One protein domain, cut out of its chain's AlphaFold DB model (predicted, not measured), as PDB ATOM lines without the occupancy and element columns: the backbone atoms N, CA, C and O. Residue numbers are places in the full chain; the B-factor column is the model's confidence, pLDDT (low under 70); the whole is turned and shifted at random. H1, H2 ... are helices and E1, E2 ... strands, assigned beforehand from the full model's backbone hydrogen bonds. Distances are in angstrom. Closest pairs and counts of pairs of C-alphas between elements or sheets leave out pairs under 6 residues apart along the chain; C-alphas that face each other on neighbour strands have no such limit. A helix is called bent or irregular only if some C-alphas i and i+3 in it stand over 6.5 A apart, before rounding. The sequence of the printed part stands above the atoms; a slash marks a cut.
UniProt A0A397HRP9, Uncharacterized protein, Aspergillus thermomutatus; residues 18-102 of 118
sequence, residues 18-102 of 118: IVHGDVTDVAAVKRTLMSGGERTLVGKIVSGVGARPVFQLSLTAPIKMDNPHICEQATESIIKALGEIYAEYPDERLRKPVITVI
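Overview. This is residues 18 to 102 of the 118 residues of an uncharacterized protein of Aspergillus thermomutatus (UniProt A0A397HRP9). The long helix H2 lies beside a small parallel strand pair, E1 and E4, with the short helix H1 crossing H2, and a narrow arm, the hairpin E2 and E3, reaches beyond this body at one end. H3 makes the corner at the other end, between H2 and E4. The printed part has 85 residues with three named helices and four named strands, in the order H1 E1 E2 E3 H2 H3 E4, of mixed class. It is loose, with a radius of gyration of the C-alphas of 15.9 A, and spans 55 by 21 by 18 A, the arm adding to the length.

Arrangement. H1, residues 26 to 33, touches residues 77 to 85 of H2, residues 70 to 88, about perpendicular at 75 degrees; the closest C-alphas are those of Lys 30 and Ala 81, 5.1 A. E1, residues 44 to 47, is parallel to E4, residues 98 to 101, at 14 degrees, with N 45 and O 98 within hydrogen-bond range at 2.8 A. H2 is near both strands, with 5 pairs of C-alphas within 10 A to each. E2, residues 53 to 55, and E3, residues 63 to 65, form an antiparallel hairpin at 137 degrees, with N 54 and O 64 2.7 A apart. H2 and H3, residues 90 to 94, only just touch, only at the corner, with 3 pairs of C-alphas within 8 A; the closest are Tyr 86 and Arg 93, 6.0 A. In H1 and H2 every O i to N i+4 pair is within hydrogen-bond range; in H3 0 of 1 is, beside 2 of 2 O i to N i+3 pairs.

Along the chain. H1 begins at C-alpha 26 (-3.838, -18.585, -44.835) and is 10.3 A long. H2 measures 26.6 A. H3 is neither bent nor irregular, but only just: C-alphas 91 and 94 are 6.1 A apart. E4 ends at C-alpha 101 (-21.073, -21.825, -46.776).

Size, cuts and confidence. The two C-alphas farthest apart, Leu 59 and Asp 91, are 55.0 A apart. The printed part has no cut and no long link. Residues 36 to 38 have pLDDT under 70.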
ATOM      1  N   ILE A  18     -13.029  -3.822 -43.647       91.44
ATOM      2  CA  ILE A  18     -12.678  -4.488 -44.903       91.44
ATOM      3  C   ILE A  18     -11.211  -4.893 -44.827       91.44
ATOM      4  O   ILE A  18     -10.321  -4.045 -44.816       91.44
ATOM      5  N   VAL A  19     -10.964  -6.200 -44.801       92.62
ATOM      6  CA  VAL A  19      -9.614  -6.762 -44.854       92.62
ATOM      7  C   VAL A  19      -9.341  -7.210 -46.284       92.62
ATOM      8  O   VAL A  19     -10.005  -8.104 -46.802       92.62
ATOM      9  N   HIS A  20      -8.372  -6.574 -46.937       93.25
ATOM     10  CA  HIS A  20      -7.951  -6.963 -48.278       93.25
ATOM     11  C   HIS A  20      -7.074  -8.221 -48.225       93.25
ATOM     12  O   HIS A  20      -6.103  -8.276 -47.466       93.25
ATOM     13  N   GLY A  21      -7.371  -9.210 -49.066       93.75
ATOM     14  CA  GLY A  21      -6.593 -10.441 -49.158       93.75
ATOM     15  C   GLY A  21      -7.210 -11.474 -50.093       93.75
ATOM     16  O   GLY A  21      -8.283 -11.259 -50.653       93.75
ATOM     17  N   ASP A  22      -6.510 -12.597 -50.231       94.75
ATOM     18  CA  ASP A  22      -6.962 -13.781 -50.958       94.75
ATOM     19  C   ASP A  22      -7.290 -14.886 -49.948       94.75
ATOM     20  O   ASP A  22      -6.569 -15.077 -48.968       94.75
ATOM     21  N   VAL A  23      -8.383 -15.614 -50.163       95.44
ATOM     22  CA  VAL A  23      -8.794 -16.697 -49.257       95.44
ATOM     23  C   VAL A  23      -7.861 -17.913 -49.332       95.44
ATOM     24  O   VAL A  23      -7.833 -18.733 -48.420       95.44
ATOM     25  N   THR A  24      -7.072 -18.035 -50.398       95.44
ATOM     26  CA  THR A  24      -6.023 -19.052 -50.537       95.44
ATOM     27  C   THR A  24      -4.769 -18.714 -49.720       95.44
ATOM     28  O   THR A  24      -3.977 -19.609 -49.430       95.44
ATOM     29  N   ASP A  25      -4.609 -17.461 -49.271       97.06
ATOM     30  CA  ASP A  25      -3.549 -17.049 -48.347       97.06
ATOM     31  C   ASP A  25      -4.011 -17.211 -46.891       97.06
ATOM     32  O   ASP A  25      -4.745 -16.388 -46.337       97.06
ATOM     33  N   VAL A  26      -3.526 -18.268 -46.238       96.62
ATOM     34  CA  VAL A  26      -3.838 -18.585 -44.835       96.62
ATOM     35  C   VAL A  26      -3.504 -17.422 -43.895       96.62
ATOM     36  O   VAL A  26      -4.258 -17.172 -42.955       96.62
ATOM     37  N   ALA A  27      -2.438 -16.654 -44.149       93.56
ATOM     38  CA  ALA A  27      -2.081 -15.519 -43.303       93.56
ATOM     39  C   ALA A  27      -3.093 -14.373 -43.441       93.56
ATOM     40  O   ALA A  27      -3.471 -13.750 -42.442       93.56
ATOM     41  N   ALA A  28      -3.578 -14.110 -44.659       93.69
ATOM     42  CA  ALA A  28      -4.660 -13.158 -44.886       93.69
ATOM     43  C   ALA A  28      -5.957 -13.610 -44.205       93.69
ATOM     44  O   ALA A  28      -6.572 -12.811 -43.497       93.69
ATOM     45  N   VAL A  29      -6.320 -14.890 -44.330       95.88
ATOM     46  CA  VAL A  29      -7.487 -15.464 -43.645       95.88
ATOM     47  C   VAL A  29      -7.351 -15.331 -42.128       95.88
ATOM     48  O   VAL A  29      -8.281 -14.862 -41.477       95.88
ATOM     49  N   LYS A  30      -6.180 -15.642 -41.558       93.94
ATOM     50  CA  LYS A  30      -5.915 -15.512 -40.119       93.94
ATOM     51  C   LYS A  30      -6.166 -14.090 -39.615       93.94
ATOM     52  O   LYS A  30      -6.842 -13.908 -38.606       93.94
ATOM     53  N   ARG A  31      -5.674 -13.076 -40.339       92.62
ATOM     54  CA  ARG A  31      -5.913 -11.657 -40.009       92.62
ATOM     55  C   ARG A  31      -7.396 -11.291 -40.047       92.62
ATOM     56  O   ARG A  31      -7.861 -10.563 -39.177       92.62
ATOM     57  N   THR A  32      -8.134 -11.807 -41.027       94.12
ATOM     58  CA  THR A  32      -9.578 -11.571 -41.157       94.12
ATOM     59  C   THR A  32     -10.370 -12.228 -40.025       94.12
ATOM     60  O   THR A  32     -11.306 -11.628 -39.505       94.12
ATOM     61  N   LEU A  33      -9.986 -13.438 -39.604       94.00
ATOM     62  CA  LEU A  33     -10.637 -14.155 -38.501       94.00
ATOM     63  C   LEU A  33     -10.382 -13.510 -37.130       94.00
ATOM     64  O   LEU A  33     -11.226 -13.612 -36.242       94.00
ATOM     65  N   MET A  34      -9.250 -12.826 -36.969       90.69
ATOM     66  CA  MET A  34      -8.875 -12.085 -35.759       90.69
ATOM     67  C   MET A  34      -9.309 -10.614 -35.847       90.69
ATOM     68  O   MET A  34      -8.476  -9.717 -35.732       90.69
ATOM     69  N   SER A  35     -10.593 -10.381 -36.152       77.50
ATOM     70  CA  SER A  35     -11.299  -9.083 -36.189       77.50
ATOM     71  C   SER A  35     -10.426  -7.847 -36.490       77.50
ATOM     72  O   SER A  35     -10.450  -6.862 -35.755       77.50
ATOM     73  N   GLY A  36      -9.615  -7.892 -37.554       63.97
ATOM     74  CA  GLY A  36      -8.809  -6.744 -37.988       63.97
ATOM     75  C   GLY A  36      -7.673  -6.314 -37.045       63.97
ATOM     76  O   GLY A  36      -7.231  -5.173 -37.139       63.97
ATOM     77  N   GLY A  37      -7.175  -7.196 -36.171       60.09
ATOM     78  CA  GLY A  37      -6.035  -6.932 -35.278       60.09
ATOM     79  C   GLY A  37      -6.362  -6.991 -33.785       60.09
ATOM     80  O   GLY A  37      -5.451  -6.919 -32.958       60.09
ATOM     81  N   GLU A  38      -7.632  -7.166 -33.422       67.75
ATOM     82  CA  GLU A  38      -8.020  -7.465 -32.047       67.75
ATOM     83  C   GLU A  38      -7.800  -8.949 -31.725       67.75
ATOM     84  O   GLU A  38      -7.993  -9.831 -32.566       67.75
ATOM     85  N   ARG A  39      -7.438  -9.257 -30.474       78.56
ATOM     86  CA  ARG A  39      -7.306 -10.639 -29.981       78.56
ATOM     87  C   ARG A  39      -8.684 -11.253 -29.686       78.56
ATOM     88  O   ARG A  39      -8.919 -11.764 -28.596       78.56
ATOM     89  N   THR A  40      -9.595 -11.165 -30.649       85.06
ATOM     90  CA  THR A  40     -10.955 -11.692 -30.556       85.06
ATOM     91  C   THR A  40     -11.263 -12.465 -31.827       85.06
ATOM     92  O   THR A  40     -11.288 -11.898 -32.921       85.06
ATOM     93  N   LEU A  41     -11.501 -13.768 -31.679       91.81
ATOM     94  CA  LEU A  41     -11.926 -14.613 -32.785       91.81
ATOM     95  C   LEU A  41     -13.379 -14.295 -33.164       91.81
ATOM     96  O   LEU A  41     -14.250 -14.161 -32.300       91.81
ATOM     97  N   VAL A  42     -13.658 -14.202 -34.464       92.88
ATOM     98  CA  VAL A  42     -15.031 -14.047 -34.964       92.88
ATOM     99  C   VAL A  42     -15.923 -15.210 -34.518       92.88
ATOM    100  O   VAL A  42     -15.502 -16.360 -34.496       92.88
ATOM    101  N   GLY A  43     -17.191 -14.932 -34.201       93.69
ATOM    102  CA  GLY A  43     -18.152 -15.972 -33.803       93.69
ATOM    103  C   GLY A  43     -18.889 -16.639 -34.971       93.69
ATOM    104  O   GLY A  43     -19.472 -17.713 -34.814       93.69
ATOM    105  N   LYS A  44     -18.907 -16.001 -36.146       95.38
ATOM    106  CA  LYS A  44     -19.615 -16.480 -37.340       95.38
ATOM    107  C   LYS A  44     -18.808 -16.148 -38.583       95.38
ATOM    108  O   LYS A  44     -18.289 -15.042 -38.702       95.38
ATOM    109  N   ILE A  45     -18.747 -17.093 -39.509       96.06
ATOM    110  CA  ILE A  45     -18.069 -16.958 -40.794       96.06
ATOM    111  C   ILE A  45     -19.104 -17.262 -41.871       96.06
ATOM    112  O   ILE A  45     -19.738 -18.313 -41.839       96.06
ATOM    113  N   VAL A  46     -19.277 -16.347 -42.822       96.88
ATOM    114  CA  VAL A  46     -20.126 -16.560 -43.996       96.88
ATOM    115  C   VAL A  46     -19.223 -16.561 -45.220       96.88
ATOM    116  O   VAL A  46     -18.601 -15.546 -45.521       96.88
ATOM    117  N   SER A  47     -19.128 -17.701 -45.903       95.81
ATOM    118  CA  SER A  47     -18.315 -17.846 -47.111       95.81
ATOM    119  C   SER A  47     -19.207 -17.868 -48.344       95.81
ATOM    120  O   SER A  47     -20.008 -18.783 -48.514       95.81
ATOM    121  N   GLY A  48     -19.054 -16.856 -49.194       93.75
ATOM    122  CA  GLY A  48     -19.623 -16.801 -50.543       93.75
ATOM    123  C   GLY A  48     -18.544 -16.833 -51.622       93.75
ATOM    124  O   GLY A  48     -18.732 -16.257 -52.691       93.75
ATOM    125  N   VAL A  49     -17.381 -17.419 -51.319       94.44
ATOM    126  CA  VAL A  49     -16.293 -17.554 -52.289       94.44
ATOM    127  C   VAL A  49     -16.725 -18.532 -53.376       94.44
ATOM    128  O   VAL A  49     -17.153 -19.643 -53.079       94.44
ATOM    129  N   GLY A  50     -16.573 -18.122 -54.631       90.38
ATOM    130  CA  GLY A  50     -16.891 -18.936 -55.794       90.38
ATOM    131  C   GLY A  50     -15.953 -18.640 -56.956       90.38
ATOM    132  O   GLY A  50     -15.198 -17.667 -56.936       90.38
ATOM    133  N   ALA A  51     -16.002 -19.510 -57.957       87.69
ATOM    134  CA  ALA A  51     -15.195 -19.403 -59.160       87.69
ATOM    135  C   ALA A  51     -15.893 -18.531 -60.207       87.69
ATOM    136  O   ALA A  51     -17.125 -18.466 -60.262       87.69
ATOM    137  N   ARG A  52     -15.115 -17.889 -61.077       87.06
ATOM    138  CA  ARG A  52     -15.660 -17.150 -62.212       87.06
ATOM    139  C   ARG A  52     -15.817 -18.091 -63.415       87.06
ATOM    140  O   ARG A  52     -14.866 -18.791 -63.769       87.06
ATOM    141  N   PRO A  53     -16.966 -18.067 -64.119       83.94
ATOM    142  CA  PRO A  53     -17.102 -18.773 -65.385       83.94
ATOM    143  C   PRO A  53     -16.227 -18.125 -66.469       83.94
ATOM    144  O   PRO A  53     -16.210 -16.904 -66.651       83.94
ATOM    145  N   VAL A  54     -15.531 -18.969 -67.222       88.25
ATOM    146  CA  VAL A  54     -14.674 -18.637 -68.358       88.25
ATOM    147  C   VAL A  54     -15.160 -19.422 -69.570       88.25
ATOM    148  O   VAL A  54     -15.371 -20.634 -69.504       88.25
ATOM    149  N   PHE A  55     -15.335 -18.727 -70.691       88.94
ATOM    150  CA  PHE A  55     -15.728 -19.359 -71.945       88.94
ATOM    151  C   PHE A  55     -14.526 -20.005 -72.632       88.94
ATOM    152  O   PHE A  55     -13.447 -19.414 -72.707       88.94
ATOM    153  N   GLN A  56     -14.731 -21.203 -73.169       87.88
ATOM    154  CA  GLN A  56     -13.741 -21.933 -73.956       87.88
ATOM    155  C   GLN A  56     -14.372 -22.496 -75.230       87.88
ATOM    156  O   GLN A  56     -15.575 -22.748 -75.290       87.88
ATOM    157  N   LEU A  57     -13.550 -22.715 -76.257       87.56
ATOM    158  CA  LEU A  57     -14.008 -23.282 -77.523       87.56
ATOM    159  C   LEU A  57     -14.218 -24.798 -77.378       87.56
ATOM    160  O   LEU A  57     -13.345 -25.598 -77.706       87.56
ATOM    161  N   SER A  58     -15.381 -25.184 -76.860       84.31
ATOM    162  CA  SER A  58     -15.816 -26.574 -76.714       84.31
ATOM    163  C   SER A  58     -17.299 -26.691 -77.051       84.31
ATOM    164  O   SER A  58     -18.105 -25.881 -76.600       84.31
ATOM    165  N   LEU A  59     -17.660 -27.705 -77.841       82.69
ATOM    166  CA  LEU A  59     -19.051 -27.965 -78.234       82.69
ATOM    167  C   LEU A  59     -19.868 -28.637 -77.122       82.69
ATOM    168  O   LEU A  59     -21.089 -28.544 -77.130       82.69
ATOM    169  N   THR A  60     -19.207 -29.318 -76.185       82.25
ATOM    170  CA  THR A  60     -19.857 -30.088 -75.113       82.25
ATOM    171  C   THR A  60     -19.703 -29.452 -73.735       82.25
ATOM    172  O   THR A  60     -20.505 -29.732 -72.855       82.25
ATOM    173  N   ALA A  61     -18.699 -28.593 -73.538       79.88
ATOM    174  CA  ALA A  61     -18.445 -27.902 -72.274       79.88
ATOM    175  C   ALA A  61     -17.909 -26.478 -72.528       79.88
ATOM    176  O   ALA A  61     -16.728 -26.209 -72.281       79.88
ATOM    177  N   PRO A  62     -18.731 -25.561 -73.073       81.44
ATOM    178  CA  PRO A  62     -18.295 -24.219 -73.473       81.44
ATOM    179  C   PRO A  62     -17.957 -23.306 -72.286       81.44
ATOM    180  O   PRO A  62     -17.341 -22.258 -72.476       81.44
ATOM    181  N   ILE A  63     -18.353 -23.691 -71.071       83.06
ATOM    182  CA  ILE A  63     -18.120 -22.949 -69.833       83.06
ATOM    183  C   ILE A  63     -17.219 -23.789 -68.929       83.06
ATOM    184  O   ILE A  63     -17.490 -24.960 -68.675       83.06
ATOM    185  N   LYS A  64     -16.151 -23.174 -68.429       83.69
ATOM    186  CA  LYS A  64     -15.244 -23.740 -67.431       83.69
ATOM    187  C   LYS A  64     -15.103 -22.760 -66.271       83.69
ATOM    188  O   LYS A  64     -15.176 -21.558 -66.477       83.69
ATOM    189  N   MET A  65     -14.878 -23.252 -65.062       85.31
ATOM    190  CA  MET A  65     -14.504 -22.399 -63.931       85.31
ATOM    191  C   MET A  65     -13.007 -22.074 -63.977       85.31
ATOM    192  O   MET A  65     -12.192 -22.962 -64.237       85.31
ATOM    193  N   ASP A  66     -12.640 -20.817 -63.727       87.69
ATOM    194  CA  ASP A  66     -11.237 -20.392 -63.626       87.69
ATOM    195  C   ASP A  66     -10.469 -21.175 -62.550       87.69
ATOM    196  O   ASP A  66      -9.353 -21.635 -62.800       87.69
ATOM    197  N   ASN A  67     -11.106 -21.412 -61.404       89.75
ATOM    198  CA  ASN A  67     -10.627 -22.297 -60.355       89.75
ATOM    199  C   ASN A  67     -11.761 -23.209 -59.843       89.75
ATOM    200  O   ASN A  67     -12.531 -22.803 -58.971       89.75
ATOM    201  N   PRO A  68     -11.862 -24.460 -60.328       86.38
ATOM    202  CA  PRO A  68     -12.912 -25.383 -59.894       86.38
ATOM    203  C   PRO A  68     -12.790 -25.814 -58.422       86.38
ATOM    204  O   PRO A  68     -13.766 -26.295 -57.858       86.38
ATOM    205  N   HIS A  69     -11.628 -25.618 -57.788       91.06
ATOM    206  CA  HIS A  69     -11.372 -26.010 -56.399       91.06
ATOM    207  C   HIS A  69     -11.457 -24.842 -55.413       91.06
ATOM    208  O   HIS A  69     -11.169 -25.021 -54.234       91.06
ATOM    209  N   ILE A  70     -11.853 -23.639 -55.843       93.75
ATOM    210  CA  ILE A  70     -11.770 -22.456 -54.975       93.75
ATOM    211  C   ILE A  70     -12.624 -22.574 -53.704       93.75
ATOM    212  O   ILE A  70     -12.200 -22.125 -52.644       93.75
ATOM    213  N   CYS A  71     -13.794 -23.215 -53.769       92.06
ATOM    214  CA  CYS A  71     -14.660 -23.410 -52.600       92.06
ATOM    215  C   CYS A  71     -14.020 -24.351 -51.562       92.06
ATOM    216  O   CYS A  71     -14.074 -24.095 -50.354       92.06
ATOM    217  N   GLU A  72     -13.393 -25.427 -52.045       93.50
ATOM    218  CA  GLU A  72     -12.634 -26.385 -51.238       93.50
ATOM    219  C   GLU A  72     -11.422 -25.696 -50.604       93.50
ATOM    220  O   GLU A  72     -11.283 -25.692 -49.383       93.50
ATOM    221  N   GLN A  73     -10.611 -25.022 -51.424       96.25
ATOM    222  CA  GLN A  73      -9.415 -24.299 -50.993       96.25
ATOM    223  C   GLN A  73      -9.739 -23.208 -49.971       96.25
ATOM    224  O   GLN A  73      -9.038 -23.071 -48.972       96.25
ATOM    225  N   ALA A  74     -10.825 -22.459 -50.174       96.50
ATOM    226  CA  ALA A  74     -11.276 -21.453 -49.222       96.50
ATOM    227  C   ALA A  74     -11.592 -22.074 -47.855       96.50
ATOM    228  O   ALA A  74     -11.156 -21.572 -46.818       96.50
ATOM    229  N   THR A  75     -12.329 -23.186 -47.849       96.38
ATOM    230  CA  THR A  75     -12.699 -23.890 -46.616       96.38
ATOM    231  C   THR A  75     -11.471 -24.489 -45.933       96.38
ATOM    232  O   THR A  75     -11.318 -24.364 -44.716       96.38
ATOM    233  N   GLU A  76     -10.557 -25.079 -46.704       97.56
ATOM    234  CA  GLU A  76      -9.298 -25.623 -46.203       97.56
ATOM    235  C   GLU A  76      -8.443 -24.533 -45.542       97.56
ATOM    236  O   GLU A  76      -7.981 -24.712 -44.413       97.56
ATOM    237  N   SER A  77      -8.284 -23.378 -46.193       98.00
ATOM    238  CA  SER A  77      -7.551 -22.235 -45.643       98.00
ATOM    239  C   SER A  77      -8.173 -21.701 -44.356       98.00
ATOM    240  O   SER A  77      -7.445 -21.400 -43.411       98.00
ATOM    241  N   ILE A  78      -9.508 -21.627 -44.271       97.12
ATOM    242  CA  ILE A  78     -10.212 -21.225 -43.042       97.12
ATOM    243  C   ILE A  78      -9.931 -22.217 -41.909       97.12
ATOM    244  O   ILE A  78      -9.591 -21.801 -40.802       97.12
ATOM    245  N   ILE A  79     -10.030 -23.523 -42.170       96.81
ATOM    246  CA  ILE A  79      -9.772 -24.557 -41.159       96.81
ATOM    247  C   ILE A  79      -8.308 -24.521 -40.703       96.81
ATOM    248  O   ILE A  79      -8.045 -24.587 -39.499       96.81
ATOM    249  N   LYS A  80      -7.356 -24.369 -41.633       97.94
ATOM    250  CA  LYS A  80      -5.926 -24.220 -41.323       97.94
ATOM    251  C   LYS A  80      -5.664 -22.983 -40.468       97.94
ATOM    252  O   LYS A  80      -5.047 -23.107 -39.413       97.94
ATOM    253  N   ALA A  81      -6.197 -21.826 -40.861       96.12
ATOM    254  CA  ALA A  81      -6.044 -20.579 -40.117       96.12
ATOM    255  C   ALA A  81      -6.613 -20.690 -38.694       96.12
ATOM    256  O   ALA A  81      -5.965 -20.268 -37.738       96.12
ATOM    257  N   LEU A  82      -7.787 -21.311 -38.524       95.38
ATOM    258  CA  LEU A  82      -8.343 -21.597 -37.197       95.38
ATOM    259  C   LEU A  82      -7.422 -22.514 -36.383       95.38
ATOM    260  O   LEU A  82      -7.194 -22.262 -35.203       95.38
ATOM    261  N   GLY A  83      -6.863 -23.555 -37.007       95.19
ATOM    262  CA  GLY A  83      -5.880 -24.439 -36.382       95.19
ATOM    263  C   GLY A  83      -4.652 -23.689 -35.859       95.19
ATOM    264  O   GLY A  83      -4.259 -23.898 -34.711       95.19
ATOM    265  N   GLU A  84      -4.093 -22.784 -36.666       95.56
ATOM    266  CA  GLU A  84      -2.968 -21.922 -36.278       95.56
ATOM    267  C   GLU A  84      -3.339 -20.968 -35.137       95.56
ATOM    268  O   GLU A  84      -2.603 -20.877 -34.156       95.56
ATOM    269  N   ILE A  85      -4.506 -20.313 -35.209       93.56
ATOM    270  CA  ILE A  85      -5.009 -19.428 -34.142       93.56
ATOM    271  C   ILE A  85      -5.135 -20.194 -32.830       93.56
ATOM    272  O   ILE A  85      -4.714 -19.701 -31.794       93.56
ATOM    273  N   TYR A  86      -5.677 -21.410 -32.851       93.81
ATOM    274  CA  TYR A  86      -5.835 -22.207 -31.637       93.81
ATOM    275  C   TYR A  86      -4.518 -22.761 -31.090       93.81
ATOM    276  O   TYR A  86      -4.448 -23.097 -29.906       93.81
ATOM    277  N   ALA A  87      -3.497 -22.918 -31.931       93.56
ATOM    278  CA  ALA A  87      -2.153 -23.259 -31.479       93.56
ATOM    279  C   ALA A  87      -1.479 -22.060 -30.793       93.56
ATOM    280  O   ALA A  87      -0.822 -22.237 -29.771       93.56
ATOM    281  N   GLU A  88      -1.688 -20.852 -31.322       91.81
ATOM    282  CA  GLU A  88      -1.150 -19.595 -30.785       91.81
ATOM    283  C   GLU A  88      -1.912 -19.120 -29.531       91.81
ATOM    284  O   GLU A  88      -1.312 -18.653 -28.563       91.81
ATOM    285  N   TYR A  89      -3.234 -19.302 -29.515       90.00
ATOM    286  CA  TYR A  89      -4.156 -18.858 -28.468       90.00
ATOM    287  C   TYR A  89      -5.121 -19.991 -28.066       90.00
ATOM    288  O   TYR A  89      -6.267 -20.037 -28.526       90.00
ATOM    289  N   PRO A  90      -4.698 -20.914 -27.183       87.56
ATOM    290  CA  PRO A  90      -5.510 -22.071 -26.799       87.56
ATOM    291  C   PRO A  90      -6.883 -21.727 -26.206       87.56
ATOM    292  O   PRO A  90      -7.834 -22.478 -26.426       87.56
ATOM    293  N   ASP A  91      -7.007 -20.591 -25.516       87.62
ATOM    294  CA  ASP A  91      -8.252 -20.143 -24.873       87.62
ATOM    295  C   ASP A  91      -9.378 -19.853 -25.884       87.62
ATOM    296  O   ASP A  91     -10.557 -20.070 -25.589       87.62
ATOM    297  N   GLU A  92      -9.036 -19.448 -27.114       85.19
ATOM    298  CA  GLU A  92     -10.017 -19.180 -28.176       85.19
ATOM    299  C   GLU A  92     -10.727 -20.458 -28.650       85.19
ATOM    300  O   GLU A  92     -11.796 -20.388 -29.255       85.19
ATOM    301  N   ARG A  93     -10.217 -21.655 -28.311       79.38
ATOM    302  CA  ARG A  93     -10.905 -22.929 -28.601       79.38
ATOM    303  C   ARG A  93     -12.281 -23.037 -27.951       79.38
ATOM    304  O   ARG A  93     -13.094 -23.843 -28.405       79.38
ATOM    305  N   LEU A  94     -12.540 -22.259 -26.900       79.94
ATOM    306  CA  LEU A  94     -13.848 -22.180 -26.251       79.94
ATOM    307  C   LEU A  94     -14.875 -21.413 -27.104       79.94
ATOM    308  O   LEU A  94     -16.074 -21.530 -26.865       79.94
ATOM    309  N   ARG A  95     -14.422 -20.663 -28.116       83.94
ATOM    310  CA  ARG A  95     -15.229 -19.789 -28.976       83.94
ATOM    311  C   ARG A  95     -15.148 -20.229 -30.435       83.94
ATOM    312  O   ARG A  95     -14.711 -19.486 -31.306       83.94
ATOM    313  N   LYS A  96     -15.565 -21.463 -30.715       90.50
ATOM    314  CA  LYS A  96     -15.552 -21.978 -32.091       90.50
ATOM    315  C   LYS A  96     -16.570 -21.230 -32.963       90.50
ATOM    316  O   LYS A  96     -17.753 -21.238 -32.613       90.50
ATOM    317  N   PRO A  97     -16.154 -20.642 -34.099       94.44
ATOM    318  CA  PRO A  97     -17.085 -20.008 -35.014       94.44
ATOM    319  C   PRO A  97     -17.999 -21.024 -35.690       94.44
ATOM    320  O   PRO A  97     -17.598 -22.151 -35.987       94.44
ATOM    321  N   VAL A  98     -19.210 -20.579 -36.018       96.19
ATOM    322  CA  VAL A  98     -20.085 -21.278 -36.966       96.19
ATOM    323  C   VAL A  98     -19.731 -20.830 -38.381       96.19
ATOM    324  O   VAL A  98     -19.708 -19.629 -38.652       96.19
ATOM    325  N   ILE A  99     -19.476 -21.785 -39.278       95.94
ATOM    326  CA  ILE A  99     -19.216 -21.518 -40.696       95.94
ATOM    327  C   ILE A  99     -20.482 -21.824 -41.497       95.94
ATOM    328  O   ILE A  99     -20.957 -22.957 -41.501       95.94
ATOM    329  N   THR A 100     -20.993 -20.817 -42.198       96.38
ATOM    330  CA  THR A 100     -22.064 -20.951 -43.186       96.38
ATOM    331  C   THR A 100     -21.462 -20.792 -44.574       96.38
ATOM    332  O   THR A 100     -20.946 -19.725 -44.912       96.38
ATOM    333  N   VAL A 101     -21.529 -21.846 -45.382       93.38
ATOM    334  CA  VAL A 101     -21.073 -21.825 -46.776       93.38
ATOM    335  C   VAL A 101     -22.277 -21.595 -47.680       93.38
ATOM    336  O   VAL A 101     -23.286 -22.287 -47.567       93.38
ATOM    337  N   ILE A 102     -22.174 -20.600 -48.557       91.69
ATOM    338  CA  ILE A 102     -23.160 -20.324 -49.596       91.69
ATOM    339  C   ILE A 102     -22.675 -21.021 -50.866       91.69
ATOM    340  O   ILE A 102     -21.644 -20.653 -51.425       91.69
TER     341      ILE A 102